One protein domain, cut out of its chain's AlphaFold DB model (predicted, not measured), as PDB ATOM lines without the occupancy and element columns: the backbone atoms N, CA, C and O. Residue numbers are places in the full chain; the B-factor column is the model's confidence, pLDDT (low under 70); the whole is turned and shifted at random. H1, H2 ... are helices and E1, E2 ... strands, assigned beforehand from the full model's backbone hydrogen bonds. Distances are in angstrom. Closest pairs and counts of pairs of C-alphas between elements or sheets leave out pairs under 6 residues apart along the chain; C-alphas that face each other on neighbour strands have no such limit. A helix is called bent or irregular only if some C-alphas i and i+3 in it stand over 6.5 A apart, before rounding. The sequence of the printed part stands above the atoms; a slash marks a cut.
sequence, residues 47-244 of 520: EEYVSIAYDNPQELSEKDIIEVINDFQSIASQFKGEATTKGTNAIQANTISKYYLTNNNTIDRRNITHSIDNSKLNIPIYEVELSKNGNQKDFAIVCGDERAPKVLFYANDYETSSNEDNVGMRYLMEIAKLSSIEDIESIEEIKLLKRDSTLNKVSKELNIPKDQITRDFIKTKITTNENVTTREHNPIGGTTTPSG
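AT A GLANCE: This is residues 47 to 244 of the 520 residues of an uncharacterized protein of Bacteroides sp. NM69_E16B (UniProt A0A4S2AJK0). A twisted sheet of four strands is sandwiched between helix H2 on one face and the long arm H3a of bent helix H3 on the other. H3a runs on past the sheet to a second, smaller lobe, where H1, H3b, H4 and the short strand E5 gather, and residues 113 to 118 stick out from the link between E1 and E2. The printed part has 198 residues, with four named helices and five named strands in the order H1 H2 E1 E2 E3 E4 H3 H4 E5; the sheet's order is E1 E2 E3 E4, antiparallel, and the class is mixed. The whole is compact, with a radius of gyration of the C-alphas of 18.8 A and spans of 60 by 42 by 26 A.

IN THESE COORDINATES: The sheet holds E1, residues 93 to 102, 25.6 A long; E2, residues 122 to 131, 28.8 A; E3, residues 137 to 143; and E4, residues 151 to 158. H2, residues 62 to 79, is 25.5 A long, with a kink of 29 degrees near residue 72. H3, residues 167 to 206, was assigned as one helix by its hydrogen bonds but is bent: C-alphas 193 and 196 are 8.0 A apart. Its arms are H3a, residues 167 to 193, 40.8 A, and H3b, residues 196 to 206, 15.3 A; H3a is itself irregular, with C-alphas 168 and 171 6.8 A apart. H1, residues 47 to 53, begins at C-alpha 47 (55.945, -42.838, 193.064). H4 is residues 215 to 221, and E5, residues 222 to 224, ends at C-alpha 224 (47.515, -45.321, 196.136).

HOW THE PARTS SIT: E1 to E4 form a meander, each strand the antiparallel neighbour and hairpin partner of the one before. Within hydrogen-bond range are N 97 and O 127, 2.9 A, N 128 and O 140, 2.8 A, and N 141 and O 153, 2.8 A. With H2 and H3a on opposite faces, there are three layers, helices on both faces of a sheet. H2 runs across the strands at a height over the sheet of 8.8 A; its closest C-alphas to E4 are Ile 69 and Val 151, 6.5 A. H3a comes closest to E4 at the C-alphas of Ala 176 and Leu 152, 5.3 A. H1 touches H3a, at residues 187 to 192 alone, about perpendicular at 87 degrees, the closest C-alphas being Ser 51 and Lys 191, 4.0 A. H1 touches H3b too, Glu 48 and Thr 198 having the closest C-alphas, 5.6 A. H1 and H4 are close but not clearly touching, with the C-alphas of Ala 53 and Arg 215 6.6 A apart. E5 pairs with no named strand. Every O i to N i+4 pair is within hydrogen-bond range in H3b and H4, against 2 of 3 in H1, 11 of 14 in H2 and 18 of 23 in H3a.

THE WHOLE: The farthest C-alphas, Ser 162 and Asn 207, are 60.7 A apart. The printed part has no cut; the links H2 to E1 and E1 to E2 are long. Mean pLDDT of the printed part is 73.1, and residues 81 to 92, 103 to 121 and 226 to 244 are among those under 70.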
ATOM      1  N   GLU A  47      54.674 -43.554 192.884       89.31
ATOM      2  CA  GLU A  47      55.945 -42.838 193.064       89.31
ATOM      3  C   GLU A  47      55.899 -41.834 194.223       89.31
ATOM      4  O   GLU A  47      56.817 -41.779 195.040       89.31
ATOM      5  N   GLU A  48      54.819 -41.048 194.330       90.38
ATOM      6  CA  GLU A  48      54.608 -40.164 195.484       90.38
ATOM      7  C   GLU A  48      54.601 -40.985 196.776       90.38
ATOM      8  O   GLU A  48      55.290 -40.655 197.736       90.38
ATOM      9  N   TYR A  49      53.875 -42.096 196.789       88.81
ATOM     10  CA  TYR A  49      53.771 -42.962 197.949       88.81
ATOM     11  C   TYR A  49      55.128 -43.544 198.389       88.81
ATOM     12  O   TYR A  49      55.521 -43.346 199.542       88.81
ATOM     13  N   VAL A  50      55.891 -44.187 197.493       87.69
ATOM     14  CA  VAL A  50      57.195 -44.777 197.861       87.69
ATOM     15  C   VAL A  50      58.217 -43.718 198.279       87.69
ATOM     16  O   VAL A  50      59.068 -44.002 199.118       87.69
ATOM     17  N   SER A  51      58.088 -42.478 197.783       91.38
ATOM     18  CA  SER A  51      58.983 -41.370 198.152       91.38
ATOM     19  C   SER A  51      58.930 -40.985 199.636       91.38
ATOM     20  O   SER A  51      59.853 -40.337 200.124       91.38
ATOM     21  N   ILE A  52      57.868 -41.366 200.358       89.88
ATOM     22  CA  ILE A  52      57.688 -41.076 201.793       89.88
ATOM     23  C   ILE A  52      57.523 -42.341 202.651       89.88
ATOM     24  O   ILE A  52      57.568 -42.262 203.874       89.88
ATOM     25  N   ALA A  53      57.321 -43.509 202.034       85.31
ATOM     26  CA  ALA A  53      57.018 -44.757 202.735       85.31
ATOM     27  C   ALA A  53      58.217 -45.345 203.504       85.31
ATOM     28  O   ALA A  53      58.021 -46.021 204.517       85.31
ATOM     29  N   TYR A  54      59.443 -45.076 203.039       85.44
ATOM     30  CA  TYR A  54      60.666 -45.775 203.452       85.44
ATOM     31  C   TYR A  54      61.752 -44.816 203.961       85.44
ATOM     32  O   TYR A  54      62.893 -44.805 203.495       85.44
ATOM     33  N   ASP A  55      61.401 -43.962 204.922       82.88
ATOM     34  CA  ASP A  55      62.387 -43.073 205.548       82.88
ATOM     35  C   ASP A  55      63.426 -43.840 206.370       82.88
ATOM     36  O   ASP A  55      64.601 -43.489 206.329       82.88
ATOM     37  N   ASN A  56      62.993 -44.908 207.045       83.06
ATOM     38  CA  ASN A  56      63.830 -45.785 207.861       83.06
ATOM     39  C   ASN A  56      63.529 -47.252 207.506       83.06
ATOM     40  O   ASN A  56      62.734 -47.877 208.223       83.06
ATOM     41  N   PRO A  57      64.095 -47.774 206.400       84.38
ATOM     42  CA  PRO A  57      63.825 -49.127 205.936       84.38
ATOM     43  C   PRO A  57      64.142 -50.165 207.020       84.38
ATOM     44  O   PRO A  57      65.166 -50.078 207.695       84.38
ATOM     45  N   GLN A  58      63.237 -51.121 207.203       86.81
ATOM     46  CA  GLN A  58      63.364 -52.244 208.127       86.81
ATOM     47  C   GLN A  58      63.603 -53.556 207.380       86.81
ATOM     48  O   GLN A  58      63.159 -53.746 206.246       86.81
ATOM     49  N   GLU A  59      64.277 -54.473 208.064       88.88
ATOM     50  CA  GLU A  59      64.364 -55.868 207.659       88.88
ATOM     51  C   GLU A  59      63.056 -56.601 208.003       88.88
ATOM     52  O   GLU A  59      62.451 -56.370 209.054       88.88
ATOM     53  N   LEU A  60      62.617 -57.486 207.111       87.31
ATOM     54  CA  LEU A  60      61.448 -58.340 207.299       87.31
ATOM     55  C   LEU A  60      61.696 -59.421 208.358       87.31
ATOM     56  O   LEU A  60      62.779 -59.997 208.447       87.31
ATOM     57  N   SER A  61      60.657 -59.760 209.124       85.88
ATOM     58  CA  SER A  61      60.716 -60.912 210.028       85.88
ATOM     59  C   SER A  61      60.637 -62.233 209.255       85.88
ATOM     60  O   SER A  61      60.092 -62.281 208.155       85.88
ATOM     61  N   GLU A  62      61.089 -63.347 209.840       84.81
ATOM     62  CA  GLU A  62      60.930 -64.680 209.223       84.81
ATOM     63  C   GLU A  62      59.466 -65.002 208.882       84.81
ATOM     64  O   GLU A  62      59.177 -65.626 207.862       84.81
ATOM     65  N   LYS A  63      58.523 -64.519 209.703       84.19
ATOM     66  CA  LYS A  63      57.090 -64.645 209.431       84.19
ATOM     67  C   LYS A  63      56.697 -63.906 208.148       84.19
ATOM     68  O   LYS A  63      55.974 -64.474 207.336       84.19
ATOM     69  N   ASP A  64      57.175 -62.675 207.969       84.00
ATOM     70  CA  ASP A  64      56.927 -61.896 206.749       84.00
ATOM     71  C   ASP A  64      57.569 -62.571 205.525       84.00
ATOM     72  O   ASP A  64      56.968 -62.598 204.455       84.00
ATOM     73  N   ILE A  65      58.758 -63.171 205.676       85.56
ATOM     74  CA  ILE A  65      59.424 -63.930 204.605       85.56
ATOM     75  C   ILE A  65      58.564 -65.114 204.152       85.56
ATOM     76  O   ILE A  65      58.349 -65.299 202.953       85.56
ATOM     77  N   ILE A  66      58.031 -65.896 205.093       82.31
ATOM     78  CA  ILE A  66      57.135 -67.019 204.783       82.31
ATOM     79  C   ILE A  66      55.860 -66.522 204.090       82.31
ATOM     80  O   ILE A  66      55.373 -67.161 203.159       82.31
ATOM     81  N   GLU A  67      55.324 -65.375 204.503       80.19
ATOM     82  CA  GLU A  67      54.139 -64.778 203.887       80.19
ATOM     83  C   GLU A  67      54.393 -64.344 202.435       80.19
ATOM     84  O   GLU A  67      53.616 -64.694 201.547       80.19
ATOM     85  N   VAL A  68      55.533 -63.695 202.163       82.50
ATOM     86  CA  VAL A  68      55.971 -63.332 200.802       82.50
ATOM     87  C   VAL A  68      56.090 -64.567 199.903       82.50
ATOM     88  O   VAL A  68      55.681 -64.534 198.740       82.50
ATOM     89  N   ILE A  69      56.621 -65.672 200.431       82.25
ATOM     90  CA  ILE A  69      56.732 -66.939 199.699       82.25
ATOM     91  C   ILE A  69      55.351 -67.535 199.419       82.25
ATOM     92  O   ILE A  69      55.084 -67.931 198.283       82.25
ATOM     93  N   ASN A  70      54.477 -67.591 200.427       77.88
ATOM     94  CA  ASN A  70      53.123 -68.137 200.301       77.88
ATOM     95  C   ASN A  70      52.305 -67.381 199.242       77.88
ATOM     96  O   ASN A  70      51.646 -68.008 198.411       77.88
ATOM     97  N   ASP A  71      52.411 -66.053 199.201       75.75
ATOM     98  CA  ASP A  71      51.777 -65.233 198.165       75.75
ATOM     99  C   ASP A  71      52.292 -65.580 196.761       75.75
ATOM    100  O   ASP A  71      51.508 -65.730 195.812       75.75
ATOM    101  N   PHE A  72      53.608 -65.773 196.624       79.56
ATOM    102  CA  PHE A  72      54.241 -66.119 195.352       79.56
ATOM    103  C   PHE A  72      53.829 -67.500 194.828       79.56
ATOM    104  O   PHE A  72      53.841 -67.728 193.619       79.56
ATOM    105  N   GLN A  73      53.387 -68.427 195.681       75.00
ATOM    106  CA  GLN A  73      52.949 -69.755 195.230       75.00
ATOM    107  C   GLN A  73      51.781 -69.708 194.243       75.00
ATOM    108  O   GLN A  73      51.669 -70.552 193.350       75.00
ATOM    109  N   SER A  74      50.907 -68.711 194.382       69.75
ATOM    110  CA  SER A  74      49.809 -68.486 193.440       69.75
ATOM    111  C   SER A  74      50.313 -68.131 192.036       69.75
ATOM    112  O   SER A  74      49.681 -68.493 191.044       69.75
ATOM    113  N   ILE A  75      51.472 -67.472 191.947       72.75
ATOM    114  CA  ILE A  75      52.175 -67.171 190.698       72.75
ATOM    115  C   ILE A  75      52.888 -68.434 190.202       72.75
ATOM    116  O   ILE A  75      52.710 -68.834 189.052       72.75
ATOM    117  N   ALA A  76      53.629 -69.118 191.080       73.62
ATOM    118  CA  ALA A  76      54.384 -70.327 190.743       73.62
ATOM    119  C   ALA A  76      53.503 -71.480 190.222       73.62
ATOM    120  O   ALA A  76      53.924 -72.216 189.334       73.62
ATOM    121  N   SER A  77      52.286 -71.638 190.751       73.12
ATOM    122  CA  SER A  77      51.304 -72.627 190.268       73.12
ATOM    123  C   SER A  77      50.758 -72.279 188.881       73.12
ATOM    124  O   SER A  77      50.657 -73.152 188.022       73.12
ATOM    125  N   GLN A  78      50.487 -70.998 188.616       70.81
ATOM    126  CA  GLN A  78      50.017 -70.554 187.301       70.81
ATOM    127  C   GLN A  78      51.082 -70.700 186.215       70.81
ATOM    128  O   GLN A  78      50.748 -71.053 185.086       70.81
ATOM    129  N   PHE A  79      52.360 -70.515 186.550       72.19
ATOM    130  CA  PHE A  79      53.446 -70.805 185.618       72.19
ATOM    131  C   PHE A  79      53.480 -72.271 185.160       72.19
ATOM    132  O   PHE A  79      53.857 -72.532 184.024       72.19
ATOM    133  N   LYS A  80      53.045 -73.215 186.004       72.19
ATOM    134  CA  LYS A  80      52.926 -74.637 185.639       72.19
ATOM    135  C   LYS A  80      51.659 -74.962 184.845       72.19
ATOM    136  O   LYS A  80      51.453 -76.114 184.477       72.19
ATOM    137  N   GLY A  81      50.768 -73.989 184.648       67.56
ATOM    138  CA  GLY A  81      49.433 -74.234 184.104       67.56
ATOM    139  C   GLY A  81      48.521 -75.036 185.043       67.56
ATOM    140  O   GLY A  81      47.526 -75.599 184.591       67.56
ATOM    141  N   GLU A  82      48.837 -75.108 186.340       68.25
ATOM    142  CA  GLU A  82      48.038 -75.833 187.333       68.25
ATOM    143  C   GLU A  82      46.905 -74.943 187.880       68.25
ATOM    144  O   GLU A  82      47.092 -73.756 188.164       68.25
ATOM    145  N   ALA A  83      45.703 -75.510 188.047       52.88
ATOM    146  CA  ALA A  83      44.570 -74.793 188.630       52.88
ATOM    147  C   ALA A  83      44.829 -74.474 190.114       52.88
ATOM    148  O   ALA A  83      45.166 -75.354 190.905       52.88
ATOM    149  N   THR A  84      44.624 -73.217 190.516       50.53
ATOM    150  CA  THR A  84      44.834 -72.752 191.894       50.53
ATOM    151  C   THR A  84      43.769 -73.332 192.828       50.53
ATOM    152  O   THR A  84      42.668 -72.794 192.958       50.53
ATOM    153  N   THR A  85      44.075 -74.412 193.544       42.38
ATOM    154  CA  THR A  85      43.271 -74.804 194.707       42.38
ATOM    155  C   THR A  85      43.713 -73.956 195.896       42.38
ATOM    156  O   THR A  85      44.804 -74.164 196.421       42.38
ATOM    157  N   LYS A  86      42.877 -73.006 196.338       41.44
ATOM    158  CA  LYS A  86      43.082 -72.140 197.527       41.44
ATOM    159  C   LYS A  86      43.110 -72.903 198.873       41.44
ATOM    160  O   LYS A  86      42.630 -72.401 199.882       41.44
ATOM    161  N   GLY A  87      43.616 -74.131 198.895       41.44
ATOM    162  CA  GLY A  87      43.522 -75.047 200.031       41.44
ATOM    163  C   GLY A  87      44.708 -75.994 200.179       41.44
ATOM    164  O   GLY A  87      44.534 -77.080 200.721       41.44
ATOM    165  N   THR A  88      45.898 -75.640 199.695       46.03
ATOM    166  CA  THR A  88      47.110 -76.386 200.054       46.03
ATOM    167  C   THR A  88      47.594 -75.931 201.426       46.03
ATOM    168  O   THR A  88      47.664 -74.732 201.686       46.03
ATOM    169  N   ASN A  89      47.884 -76.895 202.307       50.47
ATOM    170  CA  ASN A  89      48.464 -76.682 203.635       50.47
ATOM    171  C   ASN A  89      49.535 -75.584 203.598       50.47
ATOM    172  O   ASN A  89      50.369 -75.592 202.692       50.47
ATOM    173  N   ALA A  90      49.508 -74.668 204.572       55.53
ATOM    174  CA  ALA A  90      50.539 -73.646 204.716       55.53
ATOM    175  C   ALA A  90      51.917 -74.312 204.638       55.53
ATOM    176  O   ALA A  90      52.183 -75.269 205.376       55.53
ATOM    177  N   ILE A  91      52.757 -73.847 203.714       61.59
ATOM    178  CA  ILE A  91      54.095 -74.394 203.570       61.59
ATOM    179  C   ILE A  91      54.859 -74.176 204.871       61.59
ATOM    180  O   ILE A  91      54.869 -73.082 205.437       61.59
ATOM    181  N   GLN A  92      55.516 -75.238 205.325       67.81
ATOM    182  CA  GLN A  92      56.462 -75.162 206.422       67.81
ATOM    183  C   GLN A  92      57.848 -74.891 205.840       67.81
ATOM    184  O   GLN A  92      58.372 -75.682 205.050       67.81
ATOM    185  N   ALA A  93      58.419 -73.746 206.214       75.25
ATOM    186  CA  ALA A  93      59.831 -73.480 206.000       75.25
ATOM    187  C   ALA A  93      60.639 -74.394 206.930       75.25
ATOM    188  O   ALA A  93      60.409 -74.402 208.139       75.25
ATOM    189  N   ASN A  94      61.560 -75.173 206.366       70.69
ATOM    190  CA  ASN A  94      62.410 -76.078 207.149       70.69
ATOM    191  C   ASN A  94      63.750 -75.440 207.498       70.69
ATOM    192  O   ASN A  94      64.275 -75.645 208.588       70.69
ATOM    193  N   THR A  95      64.303 -74.703 206.537       73.38
ATOM    194  CA  THR A  95      65.630 -74.104 206.620       73.38
ATOM    195  C   THR A  95      65.531 -72.697 206.079       73.38
ATOM    196  O   THR A  95      65.052 -72.495 204.964       73.38
ATOM    197  N   ILE A  96      65.994 -71.738 206.872       80.31
ATOM    198  CA  ILE A  96      66.110 -70.339 206.485       80.31
ATOM    199  C   ILE A  96      67.569 -69.956 206.718       80.31
ATOM    200  O   ILE A  96      68.025 -69.877 207.857       80.31
ATOM    201  N   SER A  97      68.313 -69.764 205.634       85.69
ATOM    202  CA  SER A  97      69.654 -69.181 205.670       85.69
ATOM    203  C   SER A  97      69.550 -67.694 205.361       85.69
ATOM    204  O   SER A  97      68.791 -67.301 204.477       85.69
ATOM    205  N   LYS A  98      70.306 -66.864 206.083       88.69
ATOM    206  CA  LYS A  98      70.299 -65.407 205.933       88.69
ATOM    207  C   LYS A  98      71.718 -64.886 205.751       88.69
ATOM    208  O   LYS A  98      72.625 -65.269 206.486       88.69
ATOM    209  N   TYR A  99      71.887 -63.961 204.818       86.62
ATOM    210  CA  TYR A  99      73.123 -63.204 204.627       86.62
ATOM    211  C   TYR A  99      72.812 -61.813 204.060       86.62
ATOM    212  O   TYR A  99      71.655 -61.497 203.781       86.62
ATOM    213  N   TYR A 100      73.836 -60.975 203.887       87.19
ATOM    214  CA  TYR A 100      73.676 -59.625 203.345       87.19
ATOM    215  C   TYR A 100      74.398 -59.464 202.002       87.19
ATOM    216  O   TYR A 100      75.551 -59.879 201.848       87.19
ATOM    217  N   LEU A 101      73.728 -58.840 201.032       83.00
ATOM    218  CA  LEU A 101      74.378 -58.291 199.839       83.00
ATOM    219  C   LEU A 101      74.910 -56.896 200.146       83.00
ATOM    220  O   LEU A 101      74.250 -56.118 200.835       83.00
ATOM    221  N   THR A 102      76.082 -56.588 199.600       74.12
ATOM    222  CA  THR A 102      76.774 -55.308 199.795       74.12
ATOM    223  C   THR A 102      77.049 -54.615 198.456       74.12
ATOM    224  O   THR A 102      77.075 -55.274 197.418       74.12
ATOM    225  N   ASN A 103      77.307 -53.299 198.483       57.53
ATOM    226  CA  ASN A 103      77.514 -52.427 197.305       57.53
ATOM    227  C   ASN A 103      78.529 -52.909 196.246       57.53
ATOM    228  O   ASN A 103      78.494 -52.423 195.123       57.53
ATOM    229  N   ASN A 104      79.435 -53.836 196.570       56.91
ATOM    230  CA  ASN A 104      80.421 -54.358 195.613       56.91
ATOM    231  C   ASN A 104      79.935 -55.619 194.875       56.91
ATOM    232  O   ASN A 104      80.758 -56.365 194.353       56.91
ATOM    233  N   ASN A 105      78.631 -55.917 194.904       53.69
ATOM    234  CA  ASN A 105      78.064 -57.205 194.478       53.69
ATOM    235  C   ASN A 105      78.674 -58.410 195.220       53.69
ATOM    236  O   ASN A 105      78.549 -59.553 194.792       53.69
ATOM    237  N   THR A 106      79.332 -58.163 196.357       50.97
ATOM    238  CA  THR A 106      79.944 -59.202 197.182       50.97
ATOM    239  C   THR A 106      78.962 -59.674 198.243       50.97
ATOM    240  O   THR A 106      78.349 -58.863 198.947       50.97
ATOM    241  N   ILE A 107      78.835 -60.994 198.377       53.44
ATOM    242  CA  ILE A 107      78.054 -61.630 199.437       53.44
ATOM    243  C   ILE A 107      78.870 -61.600 200.729       53.44
ATOM    244  O   ILE A 107      79.937 -62.211 200.802       53.44
ATOM    245  N   ASP A 108      78.350 -60.953 201.769       47.47
ATOM    246  CA  ASP A 108      78.896 -61.088 203.116       47.47
ATOM    247  C   ASP A 108      78.093 -62.143 203.887       47.47
ATOM    248  O   ASP A 108      77.000 -61.883 204.395       47.47
ATOM    249  N   ARG A 109      78.624 -63.372 203.940       46.75
ATOM    250  CA  ARG A 109      78.019 -64.506 204.668       46.75
ATOM    251  C   ARG A 109      78.364 -64.530 206.159       46.75
ATOM    252  O   ARG A 109      78.139 -65.540 206.822       46.75
ATOM    253  N   ARG A 110      78.956 -63.470 206.710       41.12
ATOM    254  CA  ARG A 110      79.270 -63.438 208.141       41.12
ATOM    255  C   ARG A 110      77.966 -63.447 208.953       41.12
ATOM    256  O   ARG A 110      77.050 -62.676 208.683       41.12
ATOM    257  N   ASN A 111      77.915 -64.288 209.989       34.59
ATOM    258  CA  ASN A 111      76.921 -64.215 211.065       34.59
ATOM    259  C   ASN A 111      77.141 -62.906 211.850       34.59
ATOM    260  O   ASN A 111      77.710 -62.917 212.940       34.59
ATOM    261  N   ILE A 112      76.805 -61.753 211.266       39.06
ATOM    262  CA  ILE A 112      77.082 -60.448 211.874       39.06
ATOM    263  C   ILE A 112      75.954 -60.111 212.847       39.06
ATOM    264  O   ILE A 112      74.982 -59.436 212.524       39.06
ATOM    265  N   THR A 113      76.131 -60.538 214.090       38.47
ATOM    266  CA  THR A 113      75.774 -59.701 215.232       38.47
ATOM    267  C   THR A 113      76.816 -58.581 215.334       38.47
ATOM    268  O   THR A 113      77.972 -58.874 215.624       38.47
ATOM    269  N   HIS A 114      76.388 -57.328 215.129       32.91
ATOM    270  CA  HIS A 114      77.014 -56.044 215.519       32.91
ATOM    271  C   HIS A 114      77.494 -55.059 214.425       32.91
ATOM    272  O   HIS A 114      78.260 -55.380 213.525       32.91
ATOM    273  N   SER A 115      77.042 -53.813 214.653       36.81
ATOM    274  CA  SER A 115      77.383 -52.485 214.109       36.81
ATOM    275  C   SER A 115      77.341 -52.277 212.591       36.81
ATOM    276  O   SER A 115      78.276 -52.593 211.861       36.81
ATOM    277  N   ILE A 116      76.253 -51.626 212.177       43.12
ATOM    278  CA  ILE A 116      75.974 -51.096 210.845       43.12
ATOM    279  C   ILE A 116      76.942 -49.941 210.556       43.12
ATOM    280  O   ILE A 116      76.923 -48.915 211.235       43.12
ATOM    281  N   ASP A 117      77.775 -50.103 209.535       39.84
ATOM    282  CA  ASP A 117      78.422 -48.977 208.871       39.84
ATOM    283  C   ASP A 117      77.372 -48.328 207.955       39.84
ATOM    284  O   ASP A 117      77.015 -48.888 206.919       39.84
ATOM    285  N   ASN A 118      76.831 -47.174 208.363       43.25
ATOM    286  CA  ASN A 118      75.752 -46.448 207.669       43.25
ATOM    287  C   ASN A 118      76.105 -46.012 206.229       43.25
ATOM    288  O   ASN A 118      75.264 -45.437 205.542       43.25
ATOM    289  N   SER A 119      77.340 -46.244 205.776       48.31
ATOM    290  CA  SER A 119      77.815 -45.907 204.432       48.31
ATOM    291  C   SER A 119      77.630 -47.024 203.389       48.31
ATOM    292  O   SER A 119      77.844 -46.778 202.201       48.31
ATOM    293  N   LYS A 120      77.229 -48.240 203.792       59.12
ATOM    294  CA  LYS A 120      77.094 -49.408 202.898       59.12
ATOM    295  C   LYS A 120      75.642 -49.881 202.831       59.12
ATOM    296  O   LYS A 120      75.035 -50.140 203.869       59.12
ATOM    297  N   LEU A 121      75.089 -50.020 201.620       67.56
ATOM    298  CA  LEU A 121      73.800 -50.689 201.431       67.56
ATOM    299  C   LEU A 121      73.988 -52.159 201.821       67.56
ATOM    300  O   LEU A 121      74.809 -52.851 201.222       67.56
ATOM    301  N   ASN A 122      73.256 -52.608 202.837       82.38
ATOM    302  CA  ASN A 122      73.250 -53.995 203.286       82.38
ATOM    303  C   ASN A 122      71.843 -54.544 203.066       82.38
ATOM    304  O   ASN A 122      70.928 -54.201 203.813       82.38
ATOM    305  N   ILE A 123      71.665 -55.366 202.034       88.12
ATOM    306  CA  ILE A 123      70.355 -55.920 201.672       88.12
ATOM    307  C   ILE A 123      70.250 -57.326 202.268       88.12
ATOM    308  O   ILE A 123      71.032 -58.195 201.872       88.12
ATOM    309  N   PRO A 124      69.330 -57.579 203.212       91.19
ATOM    310  CA  PRO A 124      69.133 -58.908 203.779       91.19
ATOM    311  C   PRO A 124      68.519 -59.844 202.732       91.19
ATOM    312  O   PRO A 124      67.464 -59.554 202.165       91.19
ATOM    313  N   ILE A 125      69.166 -60.981 202.496       91.44
ATOM    314  CA  ILE A 125      68.696 -62.033 201.594       91.44
ATOM    315  C   ILE A 125      68.479 -63.318 202.376       91.44
ATOM    316  O   ILE A 125      69.324 -63.718 203.180       91.44
ATOM    317  N   TYR A 126      67.356 -63.969 202.093       91.00
ATOM    318  CA  TYR A 126      66.950 -65.229 202.697       91.00
ATOM    319  C   TYR A 126      66.924 -66.325 201.635       91.00
ATOM    320  O   TYR A 126      66.252 -66.175 200.617       91.00
ATOM    321  N   GLU A 127      67.627 -67.425 201.877       90.88
ATOM    322  CA  GLU A 127      67.511 -68.675 201.123       90.88
ATOM    323  C   GLU A 127      66.652 -69.641 201.949       90.88
ATOM    324  O   GLU A 127      66.998 -69.974 203.085       90.88
ATOM    325  N   VAL A 128      65.502 -70.043 201.405       88.31
ATOM    326  CA  VAL A 128      64.460 -70.771 202.136       88.31
ATOM    327  C   VAL A 128      64.138 -72.090 201.450       88.31
ATOM    328  O   VAL A 128      63.708 -72.111 200.297       88.31
ATOM    329  N   GLU A 129      64.282 -73.191 202.188       87.38
ATOM    330  CA  GLU A 129      63.790 -74.510 201.781       87.38
ATOM    331  C   GLU A 129      62.386 -74.764 202.324       87.38
ATOM    332  O   GLU A 129      62.112 -74.618 203.521       87.38
ATOM    333  N   LEU A 130      61.511 -75.222 201.438       82.94
ATOM    334  CA  LEU A 130      60.094 -75.428 201.691       82.94
ATOM    335  C   LEU A 130      59.771 -76.920 201.597       82.94
ATOM    336  O   LEU A 130      59.989 -77.533 200.551       82.94
ATOM    337  N   SER A 131      59.227 -77.511 202.663       76.50
ATOM    338  CA  SER A 131      58.710 -78.885 202.608       76.50
ATOM    339  C   SER A 131      57.469 -78.965 201.721       76.50
ATOM    340  O   SER A 131      56.508 -78.220 201.932       76.50
ATOM    341  N   LYS A 132      57.436 -79.940 200.809       68.81
ATOM    342  CA  LYS A 132      56.196 -80.441 200.202       68.81
ATOM    343  C   LYS A 132      55.858 -81.826 200.748       68.81
ATOM    344  O   LYS A 132      56.686 -82.486 201.366       68.81
ATOM    345  N   ASN A 133      54.622 -82.276 200.520       59.38
ATOM    346  CA  ASN A 133      54.220 -83.642 200.856       59.38
ATOM    347  C   ASN A 133      55.167 -84.650 200.170       59.38
ATOM    348  O   ASN A 133      55.277 -84.653 198.946       59.38
ATOM    349  N   GLY A 134      55.814 -85.521 200.953       60.50
ATOM    350  CA  GLY A 134      56.815 -86.481 200.472       60.50
ATOM    351  C   GLY A 134      58.259 -85.998 200.671       60.50
ATOM    352  O   GLY A 134      58.526 -85.198 201.559       60.50
ATOM    353  N   ASN A 135      59.193 -86.499 199.852       61.44
ATOM    354  CA  ASN A 135      60.615 -86.103 199.885       61.44
ATOM    355  C   ASN A 135      60.934 -84.902 198.968       61.44
ATOM    356  O   ASN A 135      62.100 -84.561 198.790       61.44
ATOM    357  N   GLN A 136      59.920 -84.290 198.352       69.31
ATOM    358  CA  GLN A 136      60.097 -83.133 197.476       69.31
ATOM    359  C   GLN A 136      60.215 -81.853 198.301       69.31
ATOM    360  O   GLN A 136      59.477 -81.660 199.271       69.31
ATOM    361  N   LYS A 137      61.104 -80.955 197.885       78.69
ATOM    362  CA  LYS A 137      61.219 -79.613 198.455       78.69
ATOM    363  C   LYS A 137      61.071 -78.572 197.354       78.69
ATOM    364  O   LYS A 137      61.319 -78.867 196.192       78.69
ATOM    365  N   ASP A 138      60.691 -77.360 197.718       84.81
ATOM    366  CA  ASP A 138      60.924 -76.185 196.878       84.81
ATOM    367  C   ASP A 138      61.999 -75.313 197.518       84.81
ATOM    368  O   ASP A 138      62.308 -75.445 198.705       84.81
ATOM    369  N   PHE A 139      62.548 -74.400 196.729       87.56
ATOM    370  CA  PHE A 139      63.562 -73.465 197.181       87.56
ATOM    371  C   PHE A 139      63.239 -72.049 196.713       87.56
ATOM    372  O   PHE A 139      62.881 -71.845 195.554       87.56
ATOM    373  N   ALA A 140      63.383 -71.073 197.606       89.50
ATOM    374  CA  ALA A 140      63.150 -69.667 197.315       89.50
ATOM    375  C   ALA A 140      64.315 -68.794 197.792       89.50
ATOM    376  O   ALA A 140      64.862 -69.011 198.870       89.50
ATOM    377  N   ILE A 141      64.645 -67.761 197.018       91.69
ATOM    378  CA  ILE A 141      65.496 -66.650 197.455       91.69
ATOM    379  C   ILE A 141      64.606 -65.425 197.597       91.69
ATOM    380  O   ILE A 141      63.899 -65.075 196.653       91.69
ATOM    381  N   VAL A 142      64.636 -64.771 198.753       91.25
ATOM    382  CA  VAL A 142      63.746 -63.654 199.091       91.25
ATOM    383  C   VAL A 142      64.565 -62.452 199.536       91.25
ATOM    384  O   VAL A 142      65.476 -62.580 200.354       91.25
ATOM    385  N   CYS A 143      64.224 -61.275 199.013       90.69
ATOM    386  CA  CYS A 143      64.727 -60.013 199.537       90.69
ATOM    387  C   CYS A 143      63.947 -59.651 200.806       90.69
ATOM    388  O   CYS A 143      62.725 -59.496 200.770       90.69
ATOM    389  N   GLY A 144      64.655 -59.525 201.924       89.69
ATOM    390  CA  GLY A 144      64.086 -59.137 203.209       89.69
ATOM    391  C   GLY A 144      64.124 -57.641 203.484       89.69
ATOM    392  O   GLY A 144      63.915 -57.244 204.623       89.69
ATOM    393  N   ASP A 145      64.446 -56.806 202.497       88.50
ATOM    394  CA  ASP A 145      64.365 -55.354 202.639       88.50
ATOM    395  C   ASP A 145      62.928 -54.900 202.377       88.50
ATOM    396  O   ASP A 145      62.349 -55.215 201.334       88.50
ATOM    397  N   GLU A 146      62.328 -54.142 203.296       85.50
ATOM    398  CA  GLU A 146      60.931 -53.715 203.153       85.50
ATOM    399  C   GLU A 146      60.653 -52.788 201.961       85.50
ATOM    400  O   GLU A 146      59.486 -52.603 201.597       85.50
ATOM    401  N   ARG A 147      61.696 -52.212 201.350       85.25
ATOM    402  CA  ARG A 147      61.592 -51.465 200.088       85.25
ATOM    403  C   ARG A 147      61.325 -52.406 198.912       85.25
ATOM    404  O   ARG A 147      60.616 -52.032 197.981       85.25
ATOM    405  N   ALA A 148      61.833 -53.636 198.966       84.62
ATOM    406  CA  ALA A 148      61.717 -54.633 197.905       84.62
ATOM    407  C   ALA A 148      61.353 -56.047 198.431       84.62
ATOM    408  O   ALA A 148      62.053 -57.002 198.101       84.62
ATOM    409  N   PRO A 149      60.255 -56.229 199.197       83.94
ATOM    410  CA  PRO A 149      59.915 -57.489 199.863       83.94
ATOM    411  C   PRO A 149      59.302 -58.489 198.871       83.94
ATOM    412  O   PRO A 149      58.074 -58.580 198.745       83.94
ATOM    413  N   LYS A 150      60.153 -59.191 198.118       86.00
ATOM    414  CA  LYS A 150      59.752 -60.054 196.999       86.00
ATOM    415  C   LYS A 150      60.609 -61.315 196.890       86.00
ATOM    416  O   LYS A 150      61.782 -61.326 197.270       86.00
ATOM    417  N   VAL A 151      60.022 -62.364 196.316       89.00
ATOM    418  CA  VAL A 151      60.763 -63.549 195.865       89.00
ATOM    419  C   VAL A 151      61.610 -63.141 194.658       89.00
ATOM    420  O   VAL A 151      61.084 -62.574 193.704       89.00
ATOM    421  N   LEU A 152      62.913 -63.396 194.710       90.62
ATOM    422  CA  LEU A 152      63.876 -63.126 193.639       90.62
ATOM    423  C   LEU A 152      64.085 -64.364 192.765       90.62
ATOM    424  O   LEU A 152      64.215 -64.252 191.551       90.62
ATOM    425  N   PHE A 153      64.095 -65.544 193.378       91.06
ATOM    426  CA  PHE A 153      64.291 -66.824 192.707       91.06
ATOM    427  C   PHE A 153      63.389 -67.875 193.346       91.06
ATOM    428  O   PHE A 153      63.214 -67.872 194.564       91.06
ATOM    429  N   TYR A 154      62.841 -68.778 192.542       88.88
ATOM    430  CA  TYR A 154      62.010 -69.880 193.004       88.88
ATOM    431  C   TYR A 154      62.236 -71.119 192.140       88.88
ATOM    432  O   TYR A 154      62.042 -71.067 190.927       88.88
ATOM    433  N   ALA A 155      62.601 -72.238 192.756       86.62
ATOM    434  CA  ALA A 155      62.753 -73.527 192.094       86.62
ATOM    435  C   ALA A 155      61.781 -74.543 192.695       86.62
ATOM    436  O   ALA A 155      61.687 -74.694 193.915       86.62
ATOM    437  N   ASN A 156      61.067 -75.245 191.817       80.50
ATOM    438  CA  ASN A 156      60.213 -76.359 192.207       80.50
ATOM    439  C   ASN A 156      60.990 -77.669 192.237       80.50
ATOM    440  O   ASN A 156      61.864 -77.874 191.399       80.50
ATOM    441  N   ASP A 157      60.572 -78.587 193.109       75.94
ATOM    442  CA  ASP A 157      61.131 -79.945 193.174       75.94
ATOM    443  C   ASP A 157      62.661 -79.928 193.360       75.94
ATOM    444  O   ASP A 157      63.385 -80.694 192.737       75.94
ATOM    445  N   TYR A 158      63.145 -79.010 194.195       73.94
ATOM    446  CA  TYR A 158      64.539 -78.855 194.575       73.94
ATOM    447  C   TYR A 158      64.989 -80.034 195.449       73.94
ATOM    448  O   TYR A 158      64.428 -80.273 196.519       73.94
ATOM    449  N   GLU A 159      66.019 -80.768 195.030       64.25
ATOM    450  CA  GLU A 159      66.658 -81.795 195.858       64.25
ATOM    451  C   GLU A 159      68.002 -81.280 196.394       64.25
ATOM    452  O   GLU A 159      68.852 -80.800 195.648       64.25
ATOM    453  N   THR A 160      68.186 -81.383 197.713       52.38
ATOM    454  CA  THR A 160      69.361 -80.900 198.464       52.38
ATOM    455  C   THR A 160      70.498 -81.918 198.532       52.38
ATOM    456  O   THR A 160      71.379 -81.804 199.379       52.38
ATOM    457  N   SER A 161      70.460 -82.975 197.722       43.12
ATOM    458  CA  SER A 161      71.362 -84.124 197.855       43.12
ATOM    459  C   SER A 161      72.712 -83.917 197.163       43.12
ATOM    460  O   SER A 161      73.164 -84.796 196.445       43.12
ATOM    461  N   SER A 162      73.329 -82.761 197.376       43.66
ATOM    462  CA  SER A 162      74.775 -82.559 197.498       43.66
ATOM    463  C   SER A 162      74.982 -81.057 197.685       43.66
ATOM    464  O   SER A 162      74.465 -80.234 196.932       43.66
ATOM    465  N   ASN A 163      75.738 -80.669 198.711       40.19
ATOM    466  CA  ASN A 163      76.168 -79.278 198.877       40.19
ATOM    467  C   ASN A 163      77.116 -78.819 197.741       40.19
ATOM    468  O   ASN A 163      77.530 -77.663 197.740       40.19
ATOM    469  N   GLU A 164      77.421 -79.695 196.775       42.72
ATOM    470  CA  GLU A 164      78.453 -79.518 195.753       42.72
ATOM    471  C   GLU A 164      77.903 -79.266 194.325       42.72
ATOM    472  O   GLU A 164      78.588 -78.605 193.553       42.72
ATOM    473  N   ASP A 165      76.654 -79.617 193.960       48.78
ATOM    474  CA  ASP A 165      76.287 -79.691 192.518       48.78
ATOM    475  C   ASP A 165      75.278 -78.669 191.957       48.78
ATOM    476  O   ASP A 165      74.960 -78.700 190.766       48.78
ATOM    477  N   ASN A 166      74.804 -77.684 192.724       56.88
ATOM    478  CA  ASN A 166      73.943 -76.627 192.152       56.88
ATOM    479  C   ASN A 166      74.721 -75.475 191.490       56.88
ATOM    480  O   ASN A 166      74.164 -74.392 191.290       56.88
ATOM    481  N   VAL A 167      75.980 -75.708 191.082       59.31
ATOM    482  CA  VAL A 167      76.751 -74.818 190.183       59.31
ATOM    483  C   VAL A 167      75.888 -74.390 188.998       59.31
ATOM    484  O   VAL A 167      75.915 -73.231 188.586       59.31
ATOM    485  N   GLY A 168      75.052 -75.306 188.508       64.56
ATOM    486  CA  GLY A 168      74.206 -75.055 187.364       64.56
ATOM    487  C   GLY A 168      73.213 -73.898 187.534       64.56
ATOM    488  O   GLY A 168      73.169 -72.973 186.723       64.56
ATOM    489  N   MET A 169      72.425 -73.895 188.610       78.12
ATOM    490  CA  MET A 169      71.465 -72.809 188.855       78.12
ATOM    491  C   MET A 169      72.091 -71.586 189.518       78.12
ATOM    492  O   MET A 169      71.467 -70.523 189.523       78.12
ATOM    493  N   ARG A 170      73.309 -71.712 190.062       81.25
ATOM    494  CA  ARG A 170      73.982 -70.638 190.799       81.25
ATOM    495  C   ARG A 170      74.051 -69.351 189.982       81.25
ATOM    496  O   ARG A 170      73.748 -68.298 190.526       81.25
ATOM    497  N   TYR A 171      74.316 -69.440 188.679       80.88
ATOM    498  CA  TYR A 171      74.268 -68.296 187.762       80.88
ATOM    499  C   TYR A 171      72.963 -67.486 187.879       80.88
ATOM    500  O   TYR A 171      72.991 -66.278 188.118       80.88
ATOM    501  N   LEU A 172      71.813 -68.158 187.779       85.19
ATOM    502  CA  LEU A 172      70.500 -67.516 187.866       85.19
ATOM    503  C   LEU A 172      70.201 -67.001 189.273       85.19
ATOM    504  O   LEU A 172      69.606 -65.935 189.423       85.19
ATOM    505  N   MET A 173      70.618 -67.746 190.299       87.50
ATOM    506  CA  MET A 173      70.476 -67.335 191.695       87.50
ATOM    507  C   MET A 173      71.239 -66.034 191.967       87.50
ATOM    508  O   MET A 173      70.700 -65.143 192.619       87.50
ATOM    509  N   GLU A 174      72.473 -65.911 191.471       84.31
ATOM    510  CA  GLU A 174      73.292 -64.709 191.658       84.31
ATOM    511  C   GLU A 174      72.741 -63.513 190.872       84.31
ATOM    512  O   GLU A 174      72.624 -62.422 191.426       84.31
ATOM    513  N   ILE A 175      72.273 -63.710 189.637       83.12
ATOM    514  CA  ILE A 175      71.602 -62.634 188.884       83.12
ATOM    515  C   ILE A 175      70.328 -62.162 189.587       83.12
ATOM    516  O   ILE A 175      70.072 -60.960 189.677       83.12
ATOM    517  N   ALA A 176      69.529 -63.094 190.106       88.00
ATOM    518  CA  ALA A 176      68.296 -62.765 190.806       88.00
ATOM    519  C   ALA A 176      68.549 -61.873 192.026       88.00
ATOM    520  O   ALA A 176      67.813 -60.911 192.259       88.00
ATOM    521  N   LYS A 177      69.627 -62.146 192.768       87.56
ATOM    522  CA  LYS A 177      70.087 -61.340 193.910       87.56
ATOM    523  C   LYS A 177      70.431 -59.906 193.499       87.56
ATOM    524  O   LYS A 177      70.028 -58.968 194.183       87.56
ATOM    525  N   LEU A 178      71.087 -59.703 192.355       83.25
ATOM    526  CA  LEU A 178      71.411 -58.355 191.866       83.25
ATOM    527  C   LEU A 178      70.163 -57.517 191.539       83.25
ATOM    528  O   LEU A 178      70.207 -56.288 191.620       83.25
ATOM    529  N   SER A 179      69.024 -58.149 191.235       84.75
ATOM    530  CA  SER A 179      67.778 -57.418 190.967       84.75
ATOM    531  C   SER A 179      67.230 -56.658 192.183       84.75
ATOM    532  O   SER A 179      66.564 -55.642 192.001       84.75
ATOM    533  N   SER A 180      67.549 -57.084 193.415       87.12
ATOM    534  CA  SER A 180      67.134 -56.341 194.615       87.12
ATOM    535  C   SER A 180      67.906 -55.039 194.813       87.12
ATOM    536  O   SER A 180      67.369 -54.112 195.413       87.12
ATOM    537  N   ILE A 181      69.142 -54.953 194.303       85.12
ATOM    538  CA  ILE A 181      69.941 -53.721 194.364       85.12
ATOM    539  C   ILE A 181      69.266 -52.645 193.510       85.12
ATOM    540  O   ILE A 181      68.940 -51.583 194.030       85.12
ATOM    541  N   GLU A 182      68.949 -52.960 192.249       82.50
ATOM    542  CA  GLU A 182      68.280 -52.023 191.333       82.50
ATOM    543  C   GLU A 182      66.915 -51.564 191.869       82.50
ATOM    544  O   GLU A 182      66.583 -50.377 191.812       82.50
ATOM    545  N   ASP A 183      66.122 -52.488 192.422       85.25
ATOM    546  CA  ASP A 183      64.816 -52.155 192.998       85.25
ATOM    547  C   ASP A 183      64.944 -51.104 194.112       85.25
ATOM    548  O   ASP A 183      64.150 -50.162 194.188       85.25
ATOM    549  N   ILE A 184      65.949 -51.260 194.976       86.75
ATOM    550  CA  ILE A 184      66.198 -50.358 196.098       86.75
ATOM    551  C   ILE A 184      66.773 -49.028 195.610       86.75
ATOM    552  O   ILE A 184      66.293 -47.976 196.032       86.75
ATOM    553  N   GLU A 185      67.740 -49.049 194.693       86.44
ATOM    554  CA  GLU A 185      68.312 -47.839 194.092       86.44
ATOM    555  C   GLU A 185      67.238 -46.991 193.405       86.44
ATOM    556  O   GLU A 185      67.183 -45.778 193.614       86.44
ATOM    557  N   SER A 186      66.311 -47.620 192.674       86.62
ATOM    558  CA  SER A 186      65.192 -46.902 192.061       86.62
ATOM    559  C   SER A 186      64.282 -46.238 193.096       86.62
ATOM    560  O   SER A 186      63.721 -45.180 192.813       86.62
ATOM    561  N   ILE A 187      64.074 -46.850 194.264       87.62
ATOM    562  CA  ILE A 187      63.256 -46.258 195.330       87.62
ATOM    563  C   ILE A 187      63.982 -45.067 195.959       87.62
ATOM    564  O   ILE A 187      63.355 -44.029 196.186       87.62
ATOM    565  N   GLU A 188      65.291 -45.177 196.191       88.81
ATOM    566  CA  GLU A 188      66.098 -44.066 196.709       88.81
ATOM    567  C   GLU A 188      66.150 -42.890 195.722       88.81
ATOM    568  O   GLU A 188      66.019 -41.738 196.136       88.81
ATOM    569  N   GLU A 189      66.228 -43.146 194.414       90.19
ATOM    570  CA  GLU A 189      66.136 -42.099 193.390       90.19
ATOM    571  C   GLU A 189      64.776 -41.380 193.432       90.19
ATOM    572  O   GLU A 189      64.711 -40.148 193.473       90.19
ATOM    573  N   ILE A 190      63.669 -42.130 193.505       90.88
ATOM    574  CA  ILE A 190      62.321 -41.548 193.625       90.88
ATOM    575  C   ILE A 190      62.201 -40.704 194.901       90.88
ATOM    576  O   ILE A 190      61.622 -39.613 194.875       90.88
ATOM    577  N   LYS A 191      62.758 -41.181 196.017       90.44
ATOM    578  CA  LYS A 191      62.788 -40.458 197.292       90.44
ATOM    579  C   LYS A 191      63.541 -39.137 197.156       90.44
ATOM    580  O   LYS A 191      62.992 -38.100 197.526       90.44
ATOM    581  N   LEU A 192      64.734 -39.146 196.565       90.94
ATOM    582  CA  LEU A 192      65.521 -37.933 196.317       90.94
ATOM    583  C   LEU A 192      64.756 -36.906 195.472       90.94
ATOM    584  O   LEU A 192      64.803 -35.712 195.763       90.94
ATOM    585  N   LEU A 193      64.023 -37.359 194.454       94.19
ATOM    586  CA  LEU A 193      63.338 -36.473 193.512       94.19
ATOM    587  C   LEU A 193      61.987 -35.950 194.014       94.19
ATOM    588  O   LEU A 193      61.615 -34.816 193.705       94.19
ATOM    589  N   LYS A 194      61.211 -36.763 194.742       95.19
ATOM    590  CA  LYS A 194      59.784 -36.481 194.988       95.19
ATOM    591  C   LYS A 194      59.420 -36.217 196.435       95.19
ATOM    592  O   LYS A 194      58.407 -35.549 196.666       95.19
ATOM    593  N   ARG A 195      60.224 -36.660 197.401       94.00
ATOM    594  CA  ARG A 195      59.841 -36.688 198.820       94.00
ATOM    595  C   ARG A 195      59.315 -35.351 199.340       94.00
ATOM    596  O   ARG A 195      58.218 -35.300 199.890       94.00
ATOM    597  N   ASP A 196      60.041 -34.256 199.130       95.38
ATOM    598  CA  ASP A 196      59.630 -32.945 199.650       95.38
ATOM    599  C   ASP A 196      58.332 -32.435 199.020       95.38
ATOM    600  O   ASP A 196      57.476 -31.871 199.713       95.38
ATOM    601  N   SER A 197      58.161 -32.663 197.716       96.75
ATOM    602  CA  SER A 197      56.937 -32.311 196.994       96.75
ATOM    603  C   SER A 197      55.743 -33.139 197.476       96.75
ATOM    604  O   SER A 197      54.672 -32.580 197.726       96.75
ATOM    605  N   THR A 198      55.948 -34.434 197.731       95.12
ATOM    606  CA  THR A 198      54.937 -35.326 198.296       95.12
ATOM    607  C   THR A 198      54.552 -34.892 199.707       95.12
ATOM    608  O   THR A 198      53.366 -34.754 200.003       95.12
ATOM    609  N   LEU A 199      55.517 -34.608 200.586       95.44
ATOM    610  CA  LEU A 199      55.224 -34.153 201.951       95.44
ATOM    611  C   LEU A 199      54.483 -32.813 201.963       95.44
ATOM    612  O   LEU A 199      53.576 -32.629 202.770       95.44
ATOM    613  N   ASN A 200      54.829 -31.885 201.062       96.31
ATOM    614  CA  ASN A 200      54.080 -30.637 200.875       96.31
ATOM    615  C   ASN A 200      52.620 -30.907 200.493       96.31
ATOM    616  O   ASN A 200      51.714 -30.293 201.058       96.31
ATOM    617  N   LYS A 201      52.390 -31.831 199.552       94.69
ATOM    618  CA  LYS A 201      51.049 -32.233 199.114       94.69
ATOM    619  C   LYS A 201      50.243 -32.827 200.268       94.69
ATOM    620  O   LYS A 201      49.165 -32.325 200.567       94.69
ATOM    621  N   VAL A 202      50.789 -33.825 200.965       93.50
ATOM    622  CA  VAL A 202      50.127 -34.488 202.104       93.50
ATOM    623  C   VAL A 202      49.816 -33.488 203.219       93.50
ATOM    624  O   VAL A 202      48.687 -33.444 203.705       93.50
ATOM    625  N   SER A 203      50.789 -32.651 203.589       94.31
ATOM    626  CA  SER A 203      50.630 -31.621 204.623       94.31
ATOM    627  C   SER A 203      49.506 -30.640 204.282       94.31
ATOM    628  O   SER A 203      48.662 -30.350 205.131       94.31
ATOM    629  N   LYS A 204      49.443 -30.185 203.024       94.75
ATOM    630  CA  LYS A 204      48.410 -29.264 202.536       94.75
ATOM    631  C   LYS A 204      47.026 -29.909 202.474       94.75
ATOM    632  O   LYS A 204      46.054 -29.280 202.879       94.75
ATOM    633  N   GLU A 205      46.920 -31.129 201.953       93.12
ATOM    634  CA  GLU A 205      45.629 -31.801 201.752       93.12
ATOM    635  C   GLU A 205      45.009 -32.312 203.056       93.12
ATOM    636  O   GLU A 205      43.787 -32.309 203.196       93.12
ATOM    637  N   LEU A 206      45.834 -32.717 204.025       90.31
ATOM    638  CA  LEU A 206      45.370 -33.233 205.318       90.31
ATOM    639  C   LEU A 206      45.460 -32.202 206.450       90.31
ATOM    640  O   LEU A 206      45.050 -32.503 207.568       90.31
ATOM    641  N   ASN A 207      45.948 -30.992 206.158       92.25
ATOM    642  CA  ASN A 207      46.134 -29.893 207.106       92.25
ATOM    643  C   ASN A 207      46.901 -30.314 208.374       92.25
ATOM    644  O   ASN A 207      46.483 -30.031 209.498       92.25
ATOM    645  N   ILE A 208      48.021 -31.012 208.180       91.88
ATOM    646  CA  ILE A 208      48.921 -31.430 209.260       91.88
ATOM    647  C   ILE A 208      50.353 -30.952 208.999       91.88
ATOM    648  O   ILE A 208      50.770 -30.860 207.841       91.88
ATOM    649  N   PRO A 209      51.136 -30.667 210.048       93.31
ATOM    650  CA  PRO A 209      52.570 -30.430 209.924       93.31
ATOM    651  C   PRO A 209      53.311 -31.625 209.301       93.31
ATOM    652  O   PRO A 209      52.929 -32.778 209.505       93.31
ATOM    653  N   LYS A 210      54.388 -31.363 208.547       92.00
ATOM    654  CA  LYS A 210      55.159 -32.423 207.866       92.00
ATOM    655  C   LYS A 210      55.768 -33.444 208.828       92.00
ATOM    656  O   LYS A 210      55.855 -34.614 208.487       92.00
ATOM    657  N   ASP A 211      56.171 -33.009 210.015       89.75
ATOM    658  CA  ASP A 211      56.723 -33.839 211.093       89.75
ATOM    659  C   ASP A 211      55.704 -34.833 211.676       89.75
ATOM    660  O   ASP A 211      56.097 -35.843 212.253       89.75
ATOM    661  N   GLN A 212      54.403 -34.605 211.467       89.94
ATOM    662  CA  GLN A 212      53.345 -35.548 211.847       89.94
ATOM    663  C   GLN A 212      53.059 -36.606 210.772       89.94
ATOM    664  O   GLN A 212      52.304 -37.547 211.025       89.94
ATOM    665  N   ILE A 213      53.667 -36.493 209.583       89.38
ATOM    666  CA  ILE A 213      53.572 -37.497 208.516       89.38
ATOM    667  C   ILE A 213      54.541 -38.639 208.845       89.38
ATOM    668  O   ILE A 213      55.606 -38.789 208.252       89.38
ATOM    669  N   THR A 214      54.183 -39.429 209.853       87.44
ATOM    670  CA  THR A 214      54.952 -40.597 210.291       87.44
ATOM    671  C   THR A 214      54.600 -41.834 209.471       87.44
ATOM    672  O   THR A 214      53.578 -41.892 208.787       87.44
ATOM    673  N   ARG A 215      55.406 -42.890 209.600       81.88
ATOM    674  CA  ARG A 215      55.128 -44.196 208.988       81.88
ATOM    675  C   ARG A 215      53.712 -44.710 209.292       81.88
ATOM    676  O   ARG A 215      53.010 -45.148 208.384       81.88
ATOM    677  N   ASP A 216      53.271 -44.626 210.547       82.38
ATOM    678  CA  ASP A 216      51.932 -45.079 210.952       82.38
ATOM    679  C   ASP A 216      50.818 -44.171 210.418       82.38
ATOM    680  O   ASP A 216      49.727 -44.642 210.072       82.38
ATOM    681  N   PHE A 217      51.098 -42.873 210.278       86.94
ATOM    682  CA  PHE A 217      50.194 -41.957 209.599       86.94
ATOM    683  C   PHE A 217      50.000 -42.367 208.135       86.94
ATOM    684  O   PHE A 217      48.863 -42.501 207.683       86.94
ATOM    685  N   ILE A 218      51.089 -42.632 207.408       85.25
ATOM    686  CA  ILE A 218      51.031 -43.041 205.999       85.25
ATOM    687  C   ILE A 218      50.225 -44.344 205.861       85.25
ATOM    688  O   ILE A 218      49.273 -44.371 205.083       85.25
ATOM    689  N   LYS A 219      50.493 -45.375 206.681       75.44
ATOM    690  CA  LYS A 219      49.724 -46.644 206.694       75.44
ATOM    691  C   LYS A 219      48.211 -46.422 206.803       75.44
ATOM    692  O   LYS A 219      47.395 -47.020 206.097       75.44
ATOM    693  N   THR A 220      47.813 -45.568 207.740       79.56
ATOM    694  CA  THR A 220      46.405 -45.433 208.130       79.56
ATOM    695  C   THR A 220      45.643 -44.411 207.294       79.56
ATOM    696  O   THR A 220      44.428 -44.553 207.127       79.56
ATOM    697  N   LYS A 221      46.322 -43.391 206.758       83.88
ATOM    698  CA  LYS A 221      45.699 -42.233 206.098       83.88
ATOM    699  C   LYS A 221      46.023 -42.090 204.623       83.88
ATOM    700  O   LYS A 221      45.349 -41.299 203.972       83.88
ATOM    701  N   ILE A 222      46.982 -42.834 204.085       83.75
ATOM    702  CA  ILE A 222      47.370 -42.756 202.676       83.75
ATOM    703  C   ILE A 222      47.053 -44.082 201.977       83.75
ATOM    704  O   ILE A 222      47.133 -45.163 202.555       83.75
ATOM    705  N   THR A 223      46.623 -43.989 200.727       82.25
ATOM    706  CA  THR A 223      46.443 -45.103 199.794       82.25
ATOM    707  C   THR A 223      46.979 -44.688 198.430       82.25
ATOM    708  O   THR A 223      47.194 -43.499 198.184       82.25
ATOM    709  N   THR A 224      47.183 -45.637 197.526       76.50
ATOM    710  CA  THR A 224      47.515 -45.321 196.136       76.50
ATOM    711  C   THR A 224      46.268 -45.290 195.257       76.50
ATOM    712  O   THR A 224      45.219 -45.820 195.627       76.50
ATOM    713  N   ASN A 225      46.362 -44.640 194.095       70.25
ATOM    714  CA  ASN A 225      45.309 -44.612 193.070       70.25
ATOM    715  C   ASN A 225      45.153 -45.948 192.318       70.25
ATOM    716  O   ASN A 225      44.404 -46.030 191.345       70.25
ATOM    717  N   GLU A 226      45.850 -46.992 192.755       64.00
ATOM    718  CA  GLU A 226      45.709 -48.330 192.208       64.00
ATOM    719  C   GLU A 226      44.479 -48.991 192.839       64.00
ATOM    720  O   GLU A 226      44.447 -49.276 194.035       64.00
ATOM    721  N   ASN A 227      43.433 -49.211 192.034       43.97
ATOM    722  CA  ASN A 227      42.229 -49.934 192.444       43.97
ATOM    723  C   ASN A 227      42.573 -51.397 192.768       43.97
ATOM    724  O   ASN A 227      42.489 -52.277 191.910       43.97
ATOM    725  N   VAL A 228      42.935 -51.675 194.018       47.22
ATOM    726  CA  VAL A 228      43.012 -53.041 194.546       47.22
ATOM    727  C   VAL A 228      41.615 -53.440 195.008       47.22
ATOM    728  O   VAL A 228      41.278 -53.393 196.187       47.22
ATOM    729  N   THR A 229      40.753 -53.811 194.064       32.16
ATOM    730  CA  THR A 229      39.467 -54.449 194.369       32.16
ATOM    731  C   THR A 229      39.678 -55.922 194.720       32.16
ATOM    732  O   THR A 229      39.215 -56.815 194.021       32.16
ATOM    733  N   THR A 230      40.365 -56.174 195.828       32.47
ATOM    734  CA  THR A 230      40.195 -57.367 196.662       32.47
ATOM    735  C   THR A 230      40.294 -56.882 198.097       32.47
ATOM    736  O   THR A 230      41.230 -56.171 198.452       32.47
ATOM    737  N   ARG A 231      39.252 -57.181 198.877       30.00
ATOM    738  CA  ARG A 231      39.063 -56.707 200.248       30.00
ATOM    739  C   ARG A 231      40.339 -56.882 201.076       30.00
ATOM    740  O   ARG A 231      40.925 -57.955 201.065       30.00
ATOM    741  N   GLU A 232      40.653 -55.808 201.798       31.69
ATOM    742  CA  GLU A 232      41.710 -55.670 202.801       31.69
ATOM    743  C   GLU A 232      43.122 -55.699 202.230       31.69
ATOM    744  O   GLU A 232      43.689 -56.764 202.028       31.69
ATOM    745  N   HIS A 233      43.706 -54.512 202.001       35.59
ATOM    746  CA  HIS A 233      45.149 -54.405 201.860       35.59
ATOM    747  C   HIS A 233      45.756 -53.089 202.345       35.59
ATOM    748  O   HIS A 233      45.293 -52.005 201.991       35.59
ATOM    749  N   ASN A 234      46.791 -53.210 203.184       33.59
ATOM    750  CA  ASN A 234      47.436 -52.117 203.899       33.59
ATOM    751  C   ASN A 234      48.828 -51.831 203.305       33.59
ATOM    752  O   ASN A 234      49.744 -52.641 203.456       33.59
ATOM    753  N   PRO A 235      49.020 -50.695 202.620       37.38
ATOM    754  CA  PRO A 235      50.312 -50.338 202.074       37.38
ATOM    755  C   PRO A 235      51.108 -49.635 203.203       37.38
ATOM    756  O   PRO A 235      50.957 -48.439 203.443       37.38
ATOM    757  N   ILE A 236      51.878 -50.407 203.976       31.06
ATOM    758  CA  ILE A 236      53.262 -50.188 204.481       31.06
ATOM    759  C   ILE A 236      53.495 -51.212 205.602       31.06
ATOM    760  O   ILE A 236      52.747 -51.268 206.576       31.06
ATOM    761  N   GLY A 237      54.599 -51.948 205.458       33.53
ATOM    762  CA  GLY A 237      55.263 -52.869 206.386       33.53
ATOM    763  C   GLY A 237      54.631 -53.132 207.755       33.53
ATOM    764  O   GLY A 237      54.671 -52.276 208.653       33.53
ATOM    765  N   GLY A 238      54.166 -54.375 207.889       32.28
ATOM    766  CA  GLY A 238      53.864 -55.080 209.130       32.28
ATOM    767  C   GLY A 238      52.692 -56.049 208.956       32.28
ATOM    768  O   GLY A 238      51.582 -55.707 209.354       32.28
ATOM    769  N   THR A 239      52.939 -57.229 208.370       40.97
ATOM    770  CA  THR A 239      52.060 -58.422 208.391       40.97
ATOM    771  C   THR A 239      50.597 -58.226 207.958       40.97
ATOM    772  O   THR A 239      49.687 -58.063 208.770       40.97
ATOM    773  N   THR A 240      50.398 -58.222 206.648       38.47
ATOM    774  CA  THR A 240      49.288 -58.764 205.838       38.47
ATOM    775  C   THR A 240      49.658 -58.295 204.437       38.47
ATOM    776  O   THR A 240      49.681 -57.095 204.161       38.47
ATOM    777  N   THR A 241      50.165 -59.209 203.627       41.34
ATOM    778  CA  THR A 241      50.922 -58.919 202.410       41.34
ATOM    779  C   THR A 241      49.959 -58.748 201.243       41.34
ATOM    780  O   THR A 241      49.092 -59.605 201.051       41.34
ATOM    781  N   PRO A 242      50.051 -57.639 200.468       46.22
ATOM    782  CA  PRO A 242      49.158 -57.455 199.333       46.22
ATOM    783  C   PRO A 242      49.356 -58.558 198.344       46.22
ATOM    784  O   PRO A 242      50.433 -58.614 197.754       46.22
ATOM    785  N   SER A 243      48.313 -59.376 198.147       49.38
ATOM    786  CA  SER A 243      48.293 -60.388 197.101       49.38
ATOM    787  C   SER A 243      48.722 -59.711 195.806       49.38
ATOM    788  O   SER A 243      48.016 -58.844 195.280       49.38
ATOM    789  N   GLY A 244      49.927 -60.048 195.344       54.62
ATOM    790  CA  GLY A 244      50.462 -59.530 194.097       54.62
ATOM    791  C   GLY A 244      49.484 -59.856 192.977       54.62
ATOM    792  O   GLY A 244      48.993 -60.982 192.873       54.62
TER     793      GLY A 244